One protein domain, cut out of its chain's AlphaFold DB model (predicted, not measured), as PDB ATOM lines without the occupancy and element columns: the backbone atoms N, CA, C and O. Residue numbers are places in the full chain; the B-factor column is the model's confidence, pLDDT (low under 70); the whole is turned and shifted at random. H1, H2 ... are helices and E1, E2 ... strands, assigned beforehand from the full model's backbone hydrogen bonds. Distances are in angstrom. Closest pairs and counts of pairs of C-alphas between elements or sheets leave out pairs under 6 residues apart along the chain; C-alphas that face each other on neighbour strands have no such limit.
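This is residues 1 to 64 and 91 to 156 of the 178 residues of an uncharacterized protein of Chromatiaceae bacterium (UniProt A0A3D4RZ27). A strongly twisted and curled wall of seven strands has a loose layer over one face, made of H3 towards one end of the strands, H1 and H2 towards the other, and the small separate hairpin E5 and E6. The long link of residues 12 to 23 crosses the other face of the wall, from E1 to E2. The printed part has 130 residues, with three named helices and nine named strands in the order E1 E2 E3 E4 H1 H2 E5 E6 H3 E7 E8 E9, and its class is mixed, helices and strands. The large sheet runs E2 E3 E4 E8 E7 E1 E9 and is mixed, while the sheet E5 E6 is antiparallel. The whole is compact, with a radius of gyration of the C-alphas of 13.8 A, and its outline is rounded, spanning 36 by 33 by 30 A.

E1, residues 2 to 11, is the longest strand, 28.5 A from C-alpha 2 at (3.198, -29.116, 30.559) to C-alpha 11 at (2.544, -41.968, 5.138). E2, residues 24 to 28, measures 13.5 A, E3, residues 33 to 37, 13.0 A, and E4, residues 42 to 45, 10.2 A. H1 holds residues 48 to 54, 10.0 A, and H2 residues 56 to 61, 8.7 A. After the cut come E5, residues 94 to 97, and E6, residues 100 to 103, each 9.8 A. H3, residues 110 to 120, is the longest helix by residues, 15.2 A, with C-alpha 110 at (-15.751, -34.237, 25.640). E7, residues 126 to 131, measures 15.5 A, and E8, residues 140 to 145, 15.2 A. E9, residues 154 to 156, measures 6.8 A and ends with C-alpha 156 at (8.325, -42.033, 11.952).

In the large sheet E2 and E9 are the edge strands. E2, E3 and E4 form a meander, each strand the antiparallel neighbour of the one before; N 26 and O 35 are 2.8 A apart, and N 36 and O 43 are 2.8 A apart. E4 and E8 are antiparallel, with N 44 and O 142 at 2.9 A. E7 and E8 are a hairpin, with N 128 and O 143 at 3.0 A. E7 and E1 are parallel at 44 degrees, with N 127 and O 7 at 2.8 A. E1 and E9 are antiparallel, with N 10 and O 155 at 2.8 A. The pairing of E1 is staggered: residues 7 to 8 pair with E7, and residues 9 to 11 with E9. Residues 18 to 19 form a short parallel pairing with residues 130 to 131 of E7. H2 and H3 are on one face of this sheet, which gives two layers, helices on one face of a sheet. H2 stands up from the sheet over E7, at a height over the sheet of 9.2 A; its closest C-alphas to E1 are those of Ile 61 and Ser 10, 4.2 A. H3 has a height over the sheet of 4.7 A and lies over none of the strands; its closest C-alphas to E4 are those of Ala 115 and Leu 42, 7.0 A. H1 only grazes the sheet, with residues 49 to 51. H1 and H2 are close but not clearly touching, about perpendicular at 76 degrees, with the C-alphas of Arg 51 and Ala 58 closest at 6.0 A. The hairpin E5 and E6 has N 95 and O 102 at 2.8 A; the closest C-alphas of E6 and H1 are those of Leu 100 and Gly 53, 5.0 A. H3 is apart from H1 and from H2. In H1, H2 and H3 every O i to N i+4 pair is within hydrogen-bond range.

The two C-alphas farthest apart, those of Met 1 and Ser 137, are 38.5 A apart. Residues 65 to 90 are not printed, and C-alphas 64 and 91 are 29.5 A apart across this cut. Of the links that are printed whole, E1 to E2 is the long one, with 12 residues. The mean pLDDT of the printed part is 84.1, and the model's confidence is under 70 at residues 63 to 64, 105 to 109 and 137 to 138.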
ATOM      1  N   MET A   1       1.537 -25.283  32.761       79.62
ATOM      2  CA  MET A   1       1.778 -25.649  31.354       79.62
ATOM      3  C   MET A   1       2.752 -26.812  31.352       79.62
ATOM      4  O   MET A   1       3.775 -26.715  32.024       79.62
ATOM      5  N   GLN A   2       2.374 -27.920  30.726       88.69
ATOM      6  CA  GLN A   2       3.198 -29.116  30.559       88.69
ATOM      7  C   GLN A   2       3.565 -29.261  29.082       88.69
ATOM      8  O   GLN A   2       2.869 -28.723  28.222       88.69
ATOM      9  N   THR A   3       4.643 -29.985  28.800       90.19
ATOM     10  CA  THR A   3       5.072 -30.293  27.435       90.19
ATOM     11  C   THR A   3       5.243 -31.794  27.315       90.19
ATOM     12  O   THR A   3       5.858 -32.419  28.182       90.19
ATOM     13  N   ARG A   4       4.711 -32.368  26.237       91.06
ATOM     14  CA  ARG A   4       4.833 -33.788  25.926       91.06
ATOM     15  C   ARG A   4       5.379 -33.991  24.524       91.06
ATOM     16  O   ARG A   4       4.953 -33.322  23.588       91.06
ATOM     17  N   LEU A   5       6.309 -34.932  24.409       92.38
ATOM     18  CA  LEU A   5       6.823 -35.408  23.132       92.38
ATOM     19  C   LEU A   5       5.861 -36.445  22.544       92.38
ATOM     20  O   LEU A   5       5.398 -37.334  23.261       92.38
ATOM     21  N   ILE A   6       5.564 -36.322  21.254       92.50
ATOM     22  CA  ILE A   6       4.661 -37.200  20.508       92.50
ATOM     23  C   ILE A   6       5.385 -37.693  19.262       92.50
ATOM     24  O   ILE A   6       5.977 -36.901  18.529       92.50
ATOM     25  N   HIS A   7       5.316 -38.996  19.005       93.81
ATOM     26  CA  HIS A   7       5.869 -39.592  17.796       93.81
ATOM     27  C   HIS A   7       5.040 -39.152  16.594       93.81
ATOM     28  O   HIS A   7       3.833 -39.397  16.539       93.81
ATOM     29  N   LEU A   8       5.678 -38.513  15.624       91.31
ATOM     30  CA  LEU A   8       5.015 -38.051  14.415       91.31
ATOM     31  C   LEU A   8       5.268 -39.049  13.291       91.31
ATOM     32  O   LEU A   8       6.405 -39.461  13.079       91.31
ATOM     33  N   HIS A   9       4.220 -39.434  12.567       91.94
ATOM     34  CA  HIS A   9       4.342 -40.375  11.459       91.94
ATOM     35  C   HIS A   9       3.812 -39.782  10.163       91.94
ATOM     36  O   HIS A   9       2.822 -39.051  10.140       91.94
ATOM     37  N   SER A  10       4.500 -40.136   9.087       88.88
ATOM     38  CA  SER A  10       4.230 -39.739   7.715       88.88
ATOM     39  C   SER A  10       3.887 -40.974   6.898       88.88
ATOM     40  O   SER A  10       4.574 -41.995   7.010       88.88
ATOM     41  N   ALA A  11       2.869 -40.879   6.045       86.62
ATOM     42  CA  ALA A  11       2.544 -41.968   5.138       86.62
ATOM     43  C   ALA A  11       3.706 -42.209   4.155       86.62
ATOM     44  O   ALA A  11       4.193 -41.296   3.487       86.62
ATOM     45  N   CYS A  12       4.144 -43.459   4.013       83.75
ATOM     46  CA  CYS A  12       5.169 -43.853   3.040       83.75
ATOM     47  C   CYS A  12       4.681 -43.727   1.590       83.75
ATOM     48  O   CYS A  12       5.488 -43.603   0.669       83.75
ATOM     49  N   PHE A  13       3.364 -43.783   1.383       81.81
ATOM     50  CA  PHE A  13       2.730 -43.708   0.075       81.81
ATOM     51  C   PHE A  13       1.665 -42.621   0.085       81.81
ATOM     52  O   PHE A  13       0.804 -42.581   0.962       81.81
ATOM     53  N   HIS A  14       1.695 -41.759  -0.927       78.31
ATOM     54  CA  HIS A  14       0.737 -40.668  -1.033       78.31
ATOM     55  C   HIS A  14      -0.712 -41.182  -1.042       78.31
ATOM     56  O   HIS A  14      -1.065 -42.079  -1.815       78.31
ATOM     57  N   GLY A  15      -1.550 -40.592  -0.188       75.56
ATOM     58  CA  GLY A  15      -2.966 -40.940  -0.063       75.56
ATOM     59  C   GLY A  15      -3.239 -42.256   0.672       75.56
ATOM     60  O   GLY A  15      -4.396 -42.674   0.738       75.56
ATOM     61  N   TRP A  16      -2.211 -42.910   1.218       80.12
ATOM     62  CA  TRP A  16      -2.389 -44.050   2.108       80.12
ATOM     63  C   TRP A  16      -2.570 -43.571   3.539       80.12
ATOM     64  O   TRP A  16      -1.914 -42.645   3.998       80.12
ATOM     65  N   ALA A  17      -3.473 -44.237   4.239       86.12
ATOM     66  CA  ALA A  17      -3.723 -44.036   5.651       86.12
ATOM     67  C   ALA A  17      -4.312 -45.335   6.201       86.12
ATOM     68  O   ALA A  17      -4.916 -46.107   5.450       86.12
ATOM     69  N   GLN A  18      -4.177 -45.593   7.499       89.12
ATOM     70  CA  GLN A  18      -4.895 -46.705   8.129       89.12
ATOM     71  C   GLN A  18      -6.336 -46.326   8.483       89.12
ATOM     72  O   GLN A  18      -6.694 -45.153   8.556       89.12
ATOM     73  N   ALA A  19      -7.193 -47.321   8.705       90.19
ATOM     74  CA  ALA A  19      -8.563 -47.058   9.130       90.19
ATOM     75  C   ALA A  19      -8.598 -46.560  10.587       90.19
ATOM     76  O   ALA A  19      -7.951 -47.144  11.453       90.19
ATOM     77  N   PHE A  20      -9.398 -45.528  10.871       91.94
ATOM     78  CA  PHE A  20      -9.620 -45.021  12.229       91.94
ATOM     79  C   PHE A  20     -10.322 -46.075  13.097       91.94
ATOM     80  O   PHE A  20      -9.904 -46.345  14.216       91.94
ATOM     81  N   GLY A  21     -11.363 -46.718  12.566       89.62
ATOM     82  CA  GLY A  21     -12.185 -47.677  13.306       89.62
ATOM     83  C   GLY A  21     -13.402 -47.042  13.988       89.62
ATOM     84  O   GLY A  21     -13.847 -45.957  13.610       89.62
ATOM     85  N   ASN A  22     -13.973 -47.755  14.963       89.94
ATOM     86  CA  ASN A  22     -15.223 -47.359  15.615       89.94
ATOM     87  C   ASN A  22     -15.068 -46.057  16.412       89.94
ATOM     88  O   ASN A  22     -14.046 -45.857  17.073       89.94
ATOM     89  N   HIS A  23     -16.071 -45.183  16.338       91.44
ATOM     90  CA  HIS A  23     -15.985 -43.846  16.913       91.44
ATOM     91  C   HIS A  23     -17.344 -43.175  17.088       91.44
ATOM     92  O   HIS A  23     -18.275 -43.428  16.323       91.44
ATOM     93  N   ASP A  24     -17.388 -42.226  18.017       89.94
ATOM     94  CA  ASP A  24     -18.439 -41.221  18.114       89.94
ATOM     95  C   ASP A  24     -18.004 -39.945  17.387       89.94
ATOM     96  O   ASP A  24     -16.865 -39.490  17.507       89.94
ATOM     97  N   SER A  25     -18.907 -39.346  16.610       87.38
ATOM     98  CA  SER A  25     -18.628 -38.107  15.879       87.38
ATOM     99  C   SER A  25     -19.210 -36.898  16.597       87.38
ATOM    100  O   SER A  25     -20.384 -36.890  16.961       87.38
ATOM    101  N   THR A  26     -18.416 -35.841  16.710       84.81
ATOM    102  CA  THR A  26     -18.788 -34.574  17.332       84.81
ATOM    103  C   THR A  26     -18.517 -33.439  16.340       84.81
ATOM    104  O   THR A  26     -17.397 -33.292  15.854       84.81
ATOM    105  N   ASN A  27     -19.548 -32.668  15.977       81.56
ATOM    106  CA  ASN A  27     -19.484 -31.682  14.892       81.56
ATOM    107  C   ASN A  27     -19.684 -30.255  15.408       81.56
ATOM    108  O   ASN A  27     -20.747 -29.934  15.930       81.56
ATOM    109  N   ASP A  28     -18.678 -29.404  15.250       77.38
ATOM    110  CA  ASP A  28     -18.762 -27.976  15.531       77.38
ATOM    111  C   ASP A  28     -19.189 -27.248  14.255       77.38
ATOM    112  O   ASP A  28     -18.384 -27.004  13.356       77.38
ATOM    113  N   GLU A  29     -20.477 -26.926  14.158       72.38
ATOM    114  CA  GLU A  29     -21.038 -26.231  12.996       72.38
ATOM    115  C   GLU A  29     -20.525 -24.794  12.858       72.38
ATOM    116  O   GLU A  29     -20.435 -24.287  11.741       72.38
ATOM    117  N   GLN A  30     -20.150 -24.147  13.966       71.19
ATOM    118  CA  GLN A  30     -19.680 -22.762  13.961       71.19
ATOM    119  C   GLN A  30     -18.310 -22.640  13.289       71.19
ATOM    120  O   GLN A  30     -18.060 -21.669  12.576       71.19
ATOM    121  N   TYR A  31     -17.440 -23.629  13.496       72.50
ATOM    122  CA  TYR A  31     -16.083 -23.645  12.943       72.50
ATOM    123  C   TYR A  31     -15.872 -24.711  11.859       72.50
ATOM    124  O   TYR A  31     -14.772 -24.845  11.326       72.50
ATOM    125  N   GLY A  32     -16.917 -25.470  11.516       77.12
ATOM    126  CA  GLY A  32     -16.857 -26.560  10.543       77.12
ATOM    127  C   GLY A  32     -15.898 -27.684  10.949       77.12
ATOM    128  O   GLY A  32     -15.338 -28.352  10.076       77.12
ATOM    129  N   LEU A  33     -15.665 -27.872  12.253       85.44
ATOM    130  CA  LEU A  33     -14.742 -28.881  12.772       85.44
ATOM    131  C   LEU A  33     -15.493 -30.175  13.037       85.44
ATOM    132  O   LEU A  33     -16.534 -30.170  13.686       85.44
ATOM    133  N   ARG A  34     -14.934 -31.303  12.600       88.62
ATOM    134  CA  ARG A  34     -15.480 -32.616  12.946       88.62
ATOM    135  C   ARG A  34     -14.440 -33.446  13.674       88.62
ATOM    136  O   ARG A  34     -13.427 -33.827  13.090       88.62
ATOM    137  N   TRP A  35     -14.740 -33.729  14.933       89.62
ATOM    138  CA  TRP A  35     -13.938 -34.541  15.834       89.62
ATOM    139  C   TRP A  35     -14.509 -35.948  15.922       89.62
ATOM    140  O   TRP A  35     -15.729 -36.123  15.951       89.62
ATOM    141  N   LEU A  36     -13.634 -36.945  15.977       91.31
ATOM    142  CA  LEU A  36     -13.984 -38.344  16.167       91.31
ATOM    143  C   LEU A  36     -13.347 -38.833  17.463       91.31
ATOM    144  O   LEU A  36     -12.127 -38.770  17.611       91.31
ATOM    145  N   LEU A  37     -14.161 -39.317  18.391       91.94
ATOM    146  CA  LEU A  37     -13.703 -39.881  19.654       91.94
ATOM    147  C   LEU A  37     -13.798 -41.401  19.533       91.94
ATOM    148  O   LEU A  37     -14.889 -41.958  19.428       91.94
ATOM    149  N   GLY A  38     -12.646 -42.061  19.462       91.06
ATOM    150  CA  GLY A  38     -12.546 -43.511  19.599       91.06
ATOM    151  C   GLY A  38     -12.354 -43.908  21.063       91.06
ATOM    152  O   GLY A  38     -12.306 -43.060  21.942       91.06
ATOM    153  N   GLU A  39     -12.180 -45.204  21.319       88.31
ATOM    154  CA  GLU A  39     -11.956 -45.721  22.681       88.31
ATOM    155  C   GLU A  39     -10.719 -45.107  23.361       88.31
ATOM    156  O   GLU A  39     -10.762 -44.763  24.533       88.31
ATOM    157  N   ASP A  40      -9.638 -44.938  22.599       90.88
ATOM    158  CA  ASP A  40      -8.319 -44.511  23.088       90.88
ATOM    159  C   ASP A  40      -7.634 -43.567  22.082       90.88
ATOM    160  O   ASP A  40      -6.420 -43.429  22.059       90.88
ATOM    161  N   GLN A  41      -8.382 -42.969  21.154       93.94
ATOM    162  CA  GLN A  41      -7.797 -42.149  20.094       93.94
ATOM    163  C   GLN A  41      -8.720 -41.008  19.695       93.94
ATOM    164  O   GLN A  41      -9.944 -41.152  19.689       93.94
ATOM    165  N   LEU A  42      -8.119 -39.889  19.317       93.69
ATOM    166  CA  LEU A  42      -8.819 -38.689  18.889       93.69
ATOM    167  C   LEU A  42      -8.522 -38.430  17.416       93.69
ATOM    168  O   LEU A  42      -7.363 -38.405  17.013       93.69
ATOM    169  N   GLY A  43      -9.565 -38.224  16.620       92.25
ATOM    170  CA  GLY A  43      -9.472 -37.870  15.210       92.25
ATOM    171  C   GLY A  43     -10.004 -36.466  14.947       92.25
ATOM    172  O   GLY A  43     -11.040 -36.084  15.484       92.25
ATOM    173  N   LEU A  44      -9.340 -35.719  14.071       91.25
ATOM    174  CA  LEU A  44      -9.843 -34.476  13.489       91.25
ATOM    175  C   LEU A  44      -9.945 -34.647  11.977       91.25
ATOM    176  O   LEU A  44      -8.934 -34.898  11.321       91.25
ATOM    177  N   ILE A  45     -11.139 -34.481  11.406       90.12
ATOM    178  CA  ILE A  45     -11.296 -34.498   9.949       90.12
ATOM    179  C   ILE A  45     -10.563 -33.307   9.334       90.12
ATOM    180  O   ILE A  45     -10.839 -32.153   9.657       90.12
ATOM    181  N   LEU A  46      -9.676 -33.597   8.386       87.31
ATOM    182  CA  LEU A  46      -8.877 -32.613   7.671       87.31
ATOM    183  C   LEU A  46      -9.659 -32.025   6.492       87.31
ATOM    184  O   LEU A  46      -9.496 -32.437   5.342       87.31
ATOM    185  N   THR A  47     -10.513 -31.041   6.780       84.94
ATOM    186  CA  THR A  47     -11.155 -30.223   5.737       84.94
ATOM    187  C   THR A  47     -10.104 -29.406   4.967       84.94
ATOM    188  O   THR A  47      -9.014 -29.167   5.495       84.94
ATOM    189  N   PRO A  48     -10.396 -28.922   3.742       82.94
ATOM    190  CA  PRO A  48      -9.453 -28.085   2.992       82.94
ATOM    191  C   PRO A  48      -8.959 -26.863   3.781       82.94
ATOM    192  O   PRO A  48      -7.784 -26.521   3.704       82.94
ATOM    193  N   TYR A  49      -9.836 -26.258   4.589       82.56
ATOM    194  CA  TYR A  49      -9.496 -25.137   5.468       82.56
ATOM    195  C   TYR A  49      -8.466 -25.527   6.539       82.56
ATOM    196  O   TYR A  49      -7.456 -24.847   6.703       82.56
ATOM    197  N   ILE A  50      -8.685 -26.652   7.227       84.25
ATOM    198  CA  ILE A  50      -7.757 -27.146   8.254       84.25
ATOM    199  C   ILE A  50      -6.421 -27.519   7.611       84.25
ATOM    200  O   ILE A  50      -5.380 -27.104   8.104       84.25
ATOM    201  N   ARG A  51      -6.432 -28.231   6.477       83.50
ATOM    202  CA  ARG A  51      -5.207 -28.600   5.745       83.50
ATOM    203  C   ARG A  51      -4.375 -27.384   5.362       83.50
ATOM    204  O   ARG A  51      -3.167 -27.395   5.555       83.50
ATOM    205  N   GLN A  52      -5.023 -26.333   4.864       82.19
ATOM    206  CA  GLN A  52      -4.344 -25.081   4.544       82.19
ATOM    207  C   GLN A  52      -3.737 -24.429   5.794       82.19
ATOM    208  O   GLN A  52      -2.622 -23.920   5.728       82.19
ATOM    209  N   GLY A  53      -4.449 -24.459   6.923       79.81
ATOM    210  CA  GLY A  53      -3.967 -23.912   8.191       79.81
ATOM    211  C   GLY A  53      -2.823 -24.704   8.829       79.81
ATOM    212  O   GLY A  53      -1.991 -24.112   9.502       79.81
ATOM    213  N   LEU A  54      -2.754 -26.019   8.600       80.00
ATOM    214  CA  LEU A  54      -1.677 -26.880   9.102       80.00
ATOM    215  C   LEU A  54      -0.336 -26.654   8.387       80.00
ATOM    216  O   LEU A  54       0.696 -27.078   8.900       80.00
ATOM    217  N   GLY A  55      -0.335 -26.007   7.216       79.81
ATOM    218  CA  GLY A  55       0.886 -25.647   6.496       79.81
ATOM    219  C   GLY A  55       1.829 -26.837   6.294       79.81
ATOM    220  O   GLY A  55       1.439 -27.860   5.727       79.81
ATOM    221  N   ASN A  56       3.065 -26.705   6.781       76.38
ATOM    222  CA  ASN A  56       4.110 -27.722   6.628       76.38
ATOM    223  C   ASN A  56       3.763 -29.041   7.333       76.38
ATOM    224  O   ASN A  56       4.033 -30.101   6.780       76.38
ATOM    225  N   LEU A  57       3.060 -28.992   8.472       79.56
ATOM    226  CA  LEU A  57       2.665 -30.201   9.198       79.56
ATOM    227  C   LEU A  57       1.744 -31.100   8.361       79.56
ATOM    228  O   LEU A  57       1.825 -32.323   8.444       79.56
ATOM    229  N   ALA A  58       0.873 -30.518   7.530       77.38
ATOM    230  CA  ALA A  58       0.060 -31.316   6.615       77.38
ATOM    231  C   ALA A  58       0.921 -32.001   5.546       77.38
ATOM    232  O   ALA A  58       0.727 -33.187   5.292       77.38
ATOM    233  N   ALA A  59       1.886 -31.283   4.964       75.75
ATOM    234  CA  ALA A  59       2.787 -31.830   3.950       75.75
ATOM    235  C   ALA A  59       3.658 -32.971   4.501       75.75
ATOM    236  O   ALA A  59       3.815 -33.999   3.837       75.75
ATOM    237  N   ASP A  60       4.153 -32.809   5.730       75.31
ATOM    238  CA  ASP A  60       4.966 -33.806   6.419       75.31
ATOM    239  C   ASP A  60       4.183 -35.104   6.643       75.31
ATOM    240  O   ASP A  60       4.692 -36.190   6.369       75.31
ATOM    241  N   ILE A  61       2.924 -35.011   7.078       76.88
ATOM    242  CA  ILE A  61       2.097 -36.187   7.384       76.88
ATOM    243  C   ILE A  61       1.515 -36.831   6.110       76.88
ATOM    244  O   ILE A  61       1.431 -38.057   6.040       76.88
ATOM    245  N   ASP A  62       1.173 -36.040   5.081       76.62
ATOM    246  CA  ASP A  62       0.621 -36.522   3.796       76.62
ATOM    247  C   ASP A  62       1.628 -37.358   2.966       76.62
ATOM    248  O   ASP A  62       1.276 -37.884   1.902       76.62
ATOM    249  N   GLY A  63       2.889 -37.460   3.401       63.84
ATOM    250  CA  GLY A  63       3.915 -38.216   2.684       63.84
ATOM    251  C   GLY A  63       4.356 -37.551   1.380       63.84
ATOM    252  O   GLY A  63       4.934 -38.209   0.514       63.84
ATOM    253  N   VAL A  64       4.098 -36.247   1.218       56.75
ATOM    254  CA  VAL A  64       4.550 -35.460   0.060       56.75
ATOM    255  C   VAL A  64       6.014 -35.073   0.278       56.75
ATOM    256  O   VAL A  64       6.380 -33.904   0.332       56.75
ATOM    257  N   ALA A  91      -4.784 -25.393  24.625       85.56
ATOM    258  CA  ALA A  91      -5.361 -24.556  25.669       85.56
ATOM    259  C   ALA A  91      -6.750 -25.081  26.064       85.56
ATOM    260  O   ALA A  91      -7.364 -25.877  25.348       85.56
ATOM    261  N   ASN A  92      -7.277 -24.601  27.191       78.31
ATOM    262  CA  ASN A  92      -8.607 -24.985  27.674       78.31
ATOM    263  C   ASN A  92      -9.754 -24.715  26.673       78.31
ATOM    264  O   ASN A  92     -10.800 -25.359  26.746       78.31
ATOM    265  N   ASP A  93      -9.596 -23.756  25.761       81.38
ATOM    266  CA  ASP A  93     -10.640 -23.308  24.838       81.38
ATOM    267  C   ASP A  93     -10.265 -23.409  23.354       81.38
ATOM    268  O   ASP A  93     -11.129 -23.164  22.506       81.38
ATOM    269  N   ALA A  94      -9.032 -23.799  23.024       84.50
ATOM    270  CA  ALA A  94      -8.562 -23.909  21.650       84.50
ATOM    271  C   ALA A  94      -7.352 -24.844  21.494       84.50
ATOM    272  O   ALA A  94      -6.494 -24.951  22.368       84.50
ATOM    273  N   LEU A  95      -7.253 -25.472  20.323       85.12
ATOM    274  CA  LEU A  95      -6.033 -26.103  19.830       85.12
ATOM    275  C   LEU A  95      -5.335 -25.143  18.859       85.12
ATOM    276  O   LEU A  95      -5.902 -24.760  17.835       85.12
ATOM    277  N   HIS A  96      -4.100 -24.775  19.174       86.56
ATOM    278  CA  HIS A  96      -3.250 -23.936  18.336       86.56
ATOM    279  C   HIS A  96      -2.205 -24.797  17.632       86.56
ATOM    280  O   HIS A  96      -1.520 -25.584  18.281       86.56
ATOM    281  N   ILE A  97      -2.083 -24.641  16.315       84.12
ATOM    282  CA  ILE A  97      -1.074 -25.300  15.480       84.12
ATOM    283  C   ILE A  97      -0.474 -24.223  14.580       84.12
ATOM    284  O   ILE A  97      -1.103 -23.807  13.607       84.12
ATOM    285  N   GLY A  98       0.704 -23.714  14.946       77.00
ATOM    286  CA  GLY A  98       1.288 -22.544  14.287       77.00
ATOM    287  C   GLY A  98       0.327 -21.353  14.336       77.00
ATOM    288  O   GLY A  98      -0.011 -20.839  15.400       77.00
ATOM    289  N   ASN A  99      -0.144 -20.931  13.171       77.06
ATOM    290  CA  ASN A  99      -1.104 -19.848  12.956       77.06
ATOM    291  C   ASN A  99      -2.566 -20.322  12.825       77.06
ATOM    292  O   ASN A  99      -3.477 -19.489  12.783       77.06
ATOM    293  N   LEU A 100      -2.821 -21.631  12.816       83.38
ATOM    294  CA  LEU A 100      -4.166 -22.191  12.892       83.38
ATOM    295  C   LEU A 100      -4.639 -22.224  14.349       83.38
ATOM    296  O   LEU A 100      -3.986 -22.791  15.220       83.38
ATOM    297  N   THR A 101      -5.805 -21.637  14.610       86.94
ATOM    298  CA  THR A 101      -6.500 -21.746  15.898       86.94
ATOM    299  C   THR A 101      -7.818 -22.471  15.680       86.94
ATOM    300  O   THR A 101      -8.646 -22.024  14.889       86.94
ATOM    301  N   LEU A 102      -7.997 -23.588  16.380       84.38
ATOM    302  CA  LEU A 102      -9.179 -24.440  16.332       84.38
ATOM    303  C   LEU A 102      -9.918 -24.328  17.667       84.38
ATOM    304  O   LEU A 102      -9.495 -24.945  18.647       84.38
ATOM    305  N   PRO A 103     -10.996 -23.533  17.748       81.31
ATOM    306  CA  PRO A 103     -11.738 -23.374  18.990       81.31
ATOM    307  C   PRO A 103     -12.370 -24.694  19.443       81.31
ATOM    308  O   PRO A 103     -12.922 -25.449  18.648       81.31
ATOM    309  N   LEU A 104     -12.320 -24.938  20.750       75.31
ATOM    310  CA  LEU A 104     -12.974 -26.048  21.452       75.31
ATOM    311  C   LEU A 104     -14.215 -25.562  22.232       75.31
ATOM    312  O   LEU A 104     -14.886 -26.334  22.921       75.31
ATOM    313  N   ALA A 105     -14.533 -24.265  22.124       58.16
ATOM    314  CA  ALA A 105     -15.452 -23.521  22.985       58.16
ATOM    315  C   ALA A 105     -16.928 -23.961  22.939       58.16
ATOM    316  O   ALA A 105     -17.648 -23.649  23.888       58.16
ATOM    317  N   ASN A 106     -17.361 -24.702  21.914       59.72
ATOM    318  CA  ASN A 106     -18.719 -25.258  21.825       59.72
ATOM    319  C   ASN A 106     -18.789 -26.757  22.182       59.72
ATOM    320  O   ASN A 106     -19.878 -27.313  22.280       59.72
ATOM    321  N   MET A 107     -17.641 -27.397  22.441       61.72
ATOM    322  CA  MET A 107     -17.490 -28.845  22.686       61.72
ATOM    323  C   MET A 107     -16.927 -29.165  24.078       61.72
ATOM    324  O   MET A 107     -16.390 -30.248  24.311       61.72
ATOM    325  N   ARG A 108     -17.045 -28.190  24.992       57.00
ATOM    326  CA  ARG A 108     -16.136 -27.872  26.114       57.00
ATOM    327  C   ARG A 108     -15.683 -28.981  27.064       57.00
ATOM    328  O   ARG A 108     -14.783 -28.711  27.844       57.00
ATOM    329  N   GLN A 109     -16.257 -30.179  27.056       59.94
ATOM    330  CA  GLN A 109     -15.830 -31.237  27.982       59.94
ATOM    331  C   GLN A 109     -15.359 -32.497  27.271       59.94
ATOM    332  O   GLN A 109     -14.314 -33.027  27.631       59.94
ATOM    333  N   ASN A 110     -16.051 -32.932  26.220       76.94
ATOM    334  CA  ASN A 110     -15.751 -34.237  25.640       76.94
ATOM    335  C   ASN A 110     -14.452 -34.217  24.832       76.94
ATOM    336  O   ASN A 110     -13.625 -35.087  25.030       76.94
ATOM    337  N   VAL A 111     -14.224 -33.226  23.961       83.94
ATOM    338  CA  VAL A 111     -13.010 -33.212  23.116       83.94
ATOM    339  C   VAL A 111     -11.788 -32.726  23.892       83.94
ATOM    340  O   VAL A 111     -10.753 -33.381  23.868       83.94
ATOM    341  N   ALA A 112     -11.904 -31.588  24.585       81.56
ATOM    342  CA  ALA A 112     -10.790 -31.007  25.335       81.56
ATOM    343  C   ALA A 112     -10.359 -31.912  26.499       81.56
ATOM    344  O   ALA A 112      -9.167 -32.149  26.673       81.56
ATOM    345  N   GLY A 113     -11.327 -32.465  27.243       83.25
ATOM    346  CA  GLY A 113     -11.063 -33.429  28.309       83.25
ATOM    347  C   GLY A 113     -10.425 -34.704  27.771       83.25
ATOM    348  O   GLY A 113      -9.385 -35.107  28.265       83.25
ATOM    349  N   PHE A 114     -10.958 -35.272  26.687       87.75
ATOM    350  CA  PHE A 114     -10.386 -36.475  26.076       87.75
ATOM    351  C   PHE A 114      -8.967 -36.252  25.531       87.75
ATOM    352  O   PHE A 114      -8.092 -37.099  25.698       87.75
ATOM    353  N   ALA A 115      -8.706 -35.103  24.901       89.19
ATOM    354  CA  ALA A 115      -7.366 -34.738  24.450       89.19
ATOM    355  C   ALA A 115      -6.399 -34.567  25.633       89.19
ATOM    356  O   ALA A 115      -5.267 -35.041  25.559       89.19
ATOM    357  N   ALA A 116      -6.841 -33.927  26.720       87.25
ATOM    358  CA  ALA A 116      -6.052 -33.788  27.940       87.25
ATOM    359  C   ALA A 116      -5.775 -35.150  28.593       87.25
ATOM    360  O   ALA A 116      -4.625 -35.430  28.911       87.25
ATOM    361  N   ASP A 117      -6.775 -36.029  28.701       89.44
ATOM    362  CA  ASP A 117      -6.625 -37.385  29.237       89.44
ATOM    363  C   ASP A 117      -5.600 -38.189  28.426       89.44
ATOM    364  O   ASP A 117      -4.704 -38.815  28.998       89.44
ATOM    365  N   LEU A 118      -5.664 -38.115  27.087       91.69
ATOM    366  CA  LEU A 118      -4.646 -38.711  26.223       91.69
ATOM    367  C   LEU A 118      -3.266 -38.124  26.510       91.69
ATOM    368  O   LEU A 118      -2.324 -38.895  26.662       91.69
ATOM    369  N   LEU A 119      -3.145 -36.793  26.596       91.31
ATOM    370  CA  LEU A 119      -1.890 -36.064  26.830       91.31
ATOM    371  C   LEU A 119      -1.322 -36.217  28.251       91.31
ATOM    372  O   LEU A 119      -0.113 -36.046  28.426       91.31
ATOM    373  N   GLU A 120      -2.125 -36.621  29.229       90.50
ATOM    374  CA  GLU A 120      -1.685 -36.941  30.594       90.50
ATOM    375  C   GLU A 120      -1.339 -38.426  30.786       90.50
ATOM    376  O   GLU A 120      -0.600 -38.773  31.713       90.50
ATOM    377  N   ASP A 121      -1.818 -39.306  29.899       88.56
ATOM    378  CA  ASP A 121      -1.441 -40.722  29.872       88.56
ATOM    379  C   ASP A 121       0.093 -40.894  29.781       88.56
ATOM    380  O   ASP A 121       0.787 -40.111  29.143       88.56
ATOM    381  N   ARG A 122       0.656 -41.939  30.392       86.25
ATOM    382  CA  ARG A 122       2.100 -42.234  30.345       86.25
ATOM    383  C   ARG A 122       2.534 -43.104  29.165       86.25
ATOM    384  O   ARG A 122       3.735 -43.296  28.998       86.25
ATOM    385  N   ARG A 123       1.597 -43.675  28.402       93.56
ATOM    386  CA  ARG A 123       1.893 -44.446  27.180       93.56
ATOM    387  C   ARG A 123       2.592 -43.562  26.144       93.56
ATOM    388  O   ARG A 123       2.490 -42.346  26.212       93.56
ATOM    389  N   ASP A 124       3.274 -44.132  25.164       94.19
ATOM    390  CA  ASP A 124       3.720 -43.325  24.025       94.19
ATOM    391  C   ASP A 124       2.496 -42.835  23.240       94.19
ATOM    392  O   ASP A 124       1.471 -43.513  23.206       94.19
ATOM    393  N   LEU A 125       2.574 -41.638  22.655       95.12
ATOM    394  CA  LEU A 125       1.534 -41.114  21.772       95.12
ATOM    395  C   LEU A 125       2.079 -40.946  20.368       95.12
ATOM    396  O   LEU A 125       3.213 -40.511  20.172       95.12
ATOM    397  N   HIS A 126       1.216 -41.230  19.406       94.75
ATOM    398  CA  HIS A 126       1.508 -41.204  17.989       94.75
ATOM    399  C   HIS A 126       0.508 -40.288  17.286       94.75
ATOM    400  O   HIS A 126      -0.703 -40.414  17.491       94.75
ATOM    401  N   LEU A 127       1.018 -39.385  16.451       92.69
ATOM    402  CA  LEU A 127       0.239 -38.526  15.568       92.69
ATOM    403  C   LEU A 127       0.436 -38.991  14.122       92.69
ATOM    404  O   LEU A 127       1.564 -39.028  13.635       92.69
ATOM    405  N   PHE A 128      -0.647 -39.369  13.446       92.06
ATOM    406  CA  PHE A 128      -0.604 -39.930  12.090       92.06
ATOM    407  C   PHE A 128      -1.927 -39.732  11.349       92.06
ATOM    408  O   PHE A 128      -2.923 -39.288  11.928       92.06
ATOM    409  N   GLN A 129      -1.957 -40.075  10.062       91.31
ATOM    410  CA  GLN A 129      -3.170 -39.996   9.259       91.31
ATOM    411  C   GLN A 129      -3.995 -41.278   9.276       91.31
ATOM    412  O   GLN A 129      -3.489 -42.393   9.156       91.31
ATOM    413  N   THR A 130      -5.309 -41.102   9.371       91.88
ATOM    414  CA  THR A 130      -6.280 -42.179   9.183       91.88
ATOM    415  C   THR A 130      -7.374 -41.788   8.199       91.88
ATOM    416  O   THR A 130      -7.522 -40.624   7.827       91.88
ATOM    417  N   TYR A 131      -8.163 -42.770   7.780       89.69
ATOM    418  CA  TYR A 131      -9.417 -42.573   7.058       89.69
ATOM    419  C   TYR A 131     -10.547 -43.339   7.750       89.69
ATOM    420  O   TYR A 131     -10.316 -44.190   8.609       89.69
ATOM    421  N   HIS A 132     -11.791 -43.107   7.338       84.75
ATOM    422  CA  HIS A 132     -12.900 -43.961   7.754       84.75
ATOM    423  C   HIS A 132     -13.897 -44.174   6.613       84.75
ATOM    424  O   HIS A 132     -14.207 -43.249   5.867       84.75
ATOM    425  N   LEU A 133     -14.416 -45.399   6.496       78.56
ATOM    426  CA  LEU A 133     -15.180 -45.876   5.335       78.56
ATOM    427  C   LEU A 133     -16.549 -45.202   5.139       78.56
ATOM    428  O   LEU A 133     -17.069 -45.205   4.029       78.56
ATOM    429  N   ILE A 134     -17.146 -44.649   6.201       82.06
ATOM    430  CA  ILE A 134     -18.472 -43.996   6.130       82.06
ATOM    431  C   ILE A 134     -18.420 -42.549   5.626       82.06
ATOM    432  O   ILE A 134     -19.460 -41.992   5.281       82.06
ATOM    433  N   TYR A 135     -17.243 -41.917   5.620       79.00
ATOM    434  CA  TYR A 135     -17.087 -40.569   5.078       79.00
ATOM    435  C   TYR A 135     -16.667 -40.648   3.611       79.00
ATOM    436  O   TYR A 135     -16.161 -41.672   3.155       79.00
ATOM    437  N   ALA A 136     -16.895 -39.567   2.862       72.00
ATOM    438  CA  ALA A 136     -16.573 -39.519   1.441       72.00
ATOM    439  C   ALA A 136     -15.123 -39.956   1.177       72.00
ATOM    440  O   ALA A 136     -14.214 -39.632   1.951       72.00
ATOM    441  N   SER A 137     -14.910 -40.666   0.066       57.25
ATOM    442  CA  SER A 137     -13.581 -41.075  -0.392       57.25
ATOM    443  C   SER A 137     -12.648 -39.858  -0.430       57.25
ATOM    444  O   SER A 137     -13.024 -38.843  -1.013       57.25
ATOM    445  N   ALA A 138     -11.463 -39.977   0.183       64.81
ATOM    446  CA  ALA A 138     -10.469 -38.919   0.447       64.81
ATOM    447  C   ALA A 138     -10.636 -38.098   1.745       64.81
ATOM    448  O   ALA A 138      -9.822 -37.213   2.016       64.81
ATOM    449  N   THR A 139     -11.612 -38.415   2.602       78.00
ATOM    450  CA  THR A 139     -11.671 -37.834   3.955       78.00
ATOM    451  C   THR A 139     -10.555 -38.420   4.817       78.00
ATOM    452  O   THR A 139     -10.685 -39.526   5.341       78.00
ATOM    453  N   CYS A 140      -9.464 -37.673   4.964       86.06
ATOM    454  CA  CYS A 140      -8.394 -38.024   5.892       86.06
ATOM    455  C   CYS A 140      -8.609 -37.325   7.230       86.06
ATOM    456  O   CYS A 140      -9.221 -36.256   7.316       86.06
ATOM    457  N   MET A 141      -8.064 -37.931   8.268       90.56
ATOM    458  CA  MET A 141      -8.149 -37.463   9.636       90.56
ATOM    459  C   MET A 141      -6.753 -37.401  10.218       90.56
ATOM    460  O   MET A 141      -5.966 -38.329  10.041       90.56
ATOM    461  N   LEU A 142      -6.470 -36.343  10.962       91.12
ATOM    462  CA  LEU A 142      -5.317 -36.311  11.842       91.12
ATOM    463  C   LEU A 142      -5.684 -37.051  13.124       91.12
ATOM    464  O   LEU A 142      -6.688 -36.718  13.752       91.12
ATOM    465  N   THR A 143      -4.918 -38.078  13.472       93.62
ATOM    466  CA  THR A 143      -5.232 -38.992  14.572       93.62
ATOM    467  C   THR A 143      -4.142 -38.971  15.616       93.62
ATOM    468  O   THR A 143      -2.984 -39.203  15.287       93.62
ATOM    469  N   LEU A 144      -4.537 -38.745  16.866       94.19
ATOM    470  CA  LEU A 144      -3.702 -38.907  18.045       94.19
ATOM    471  C   LEU A 144      -4.098 -40.200  18.762       94.19
ATOM    472  O   LEU A 144      -5.270 -40.381  19.095       94.19
ATOM    473  N   SER A 145      -3.144 -41.099  18.985       94.75
ATOM    474  CA  SER A 145      -3.414 -42.422  19.556       94.75
ATOM    475  C   SER A 145      -2.200 -42.979  20.303       94.75
ATOM    476  O   SER A 145      -1.074 -42.760  19.860       94.75
ATOM    477  N   PRO A 146      -2.385 -43.758  21.383       94.00
ATOM    478  CA  PRO A 146      -1.318 -44.530  22.003       94.00
ATOM    479  C   PRO A 146      -0.991 -45.809  21.224       94.00
ATOM    480  O   PRO A 146      -0.048 -46.528  21.550       94.00
ATOM    481  N   ARG A 147      -1.784 -46.139  20.197       93.62
ATOM    482  CA  ARG A 147      -1.500 -47.249  19.290       93.62
ATOM    483  C   ARG A 147      -0.612 -46.746  18.161       93.62
ATOM    484  O   ARG A 147      -1.048 -45.926  17.356       93.62
ATOM    485  N   SER A 148       0.607 -47.276  18.102       91.94
ATOM    486  CA  SER A 148       1.539 -47.015  17.006       91.94
ATOM    487  C   SER A 148       0.920 -47.394  15.652       91.94
ATOM    488  O   SER A 148       0.223 -48.416  15.571       91.94
ATOM    489  N   PRO A 149       1.130 -46.589  14.595       90.88
ATOM    490  CA  PRO A 149       0.638 -46.912  13.267       90.88
ATOM    491  C   PRO A 149       1.344 -48.128  12.660       90.88
ATOM    492  O   PRO A 149       2.368 -48.618  13.140       90.88
ATOM    493  N   LEU A 150       0.766 -48.652  11.580       87.38
ATOM    494  CA  LEU A 150       1.329 -49.793  10.870       87.38
ATOM    495  C   LEU A 150       2.631 -49.383  10.167       87.38
ATOM    496  O   LEU A 150       2.602 -48.785   9.096       87.38
ATOM    497  N   GLY A 151       3.778 -49.800  10.707       83.50
ATOM    498  CA  GLY A 151       5.104 -49.449  10.169       83.50
ATOM    499  C   GLY A 151       5.400 -49.905   8.727       83.50
ATOM    500  O   GLY A 151       6.448 -49.581   8.181       83.50
ATOM    501  N   LEU A 152       4.502 -50.671   8.094       85.12
ATOM    502  CA  LEU A 152       4.579 -50.987   6.662       85.12
ATOM    503  C   LEU A 152       4.135 -49.808   5.777       85.12
ATOM    504  O   LEU A 152       4.574 -49.703   4.634       85.12
ATOM    505  N   ILE A 153       3.236 -48.960   6.282       84.38
ATOM    506  CA  ILE A 153       2.599 -47.872   5.526       84.38
ATOM    507  C   ILE A 153       2.937 -46.490   6.078       84.38
ATOM    508  O   ILE A 153       2.822 -45.521   5.336       84.38
ATOM    509  N   ASP A 154       3.389 -46.412   7.327       87.44
ATOM    510  CA  ASP A 154       3.772 -45.181   8.004       87.44
ATOM    511  C   ASP A 154       5.236 -45.262   8.448       87.44
ATOM    512  O   ASP A 154       5.711 -46.311   8.895       87.44
ATOM    513  N   ARG A 155       5.955 -44.144   8.332       89.81
ATOM    514  CA  ARG A 155       7.313 -43.969   8.857       89.81
ATOM    515  C   ARG A 155       7.320 -42.875   9.909       89.81
ATOM    516  O   ARG A 155       6.690 -41.835   9.725       89.81
ATOM    517  N   GLU A 156       8.088 -43.080  10.966       91.25
ATOM    518  CA  GLU A 156       8.325 -42.033  11.952       91.25
ATOM    519  C   GLU A 156       9.198 -40.923  11.345       91.25
ATOM    520  O   GLU A 156      10.160 -41.194  10.619       91.25
TER     521      GLU A 156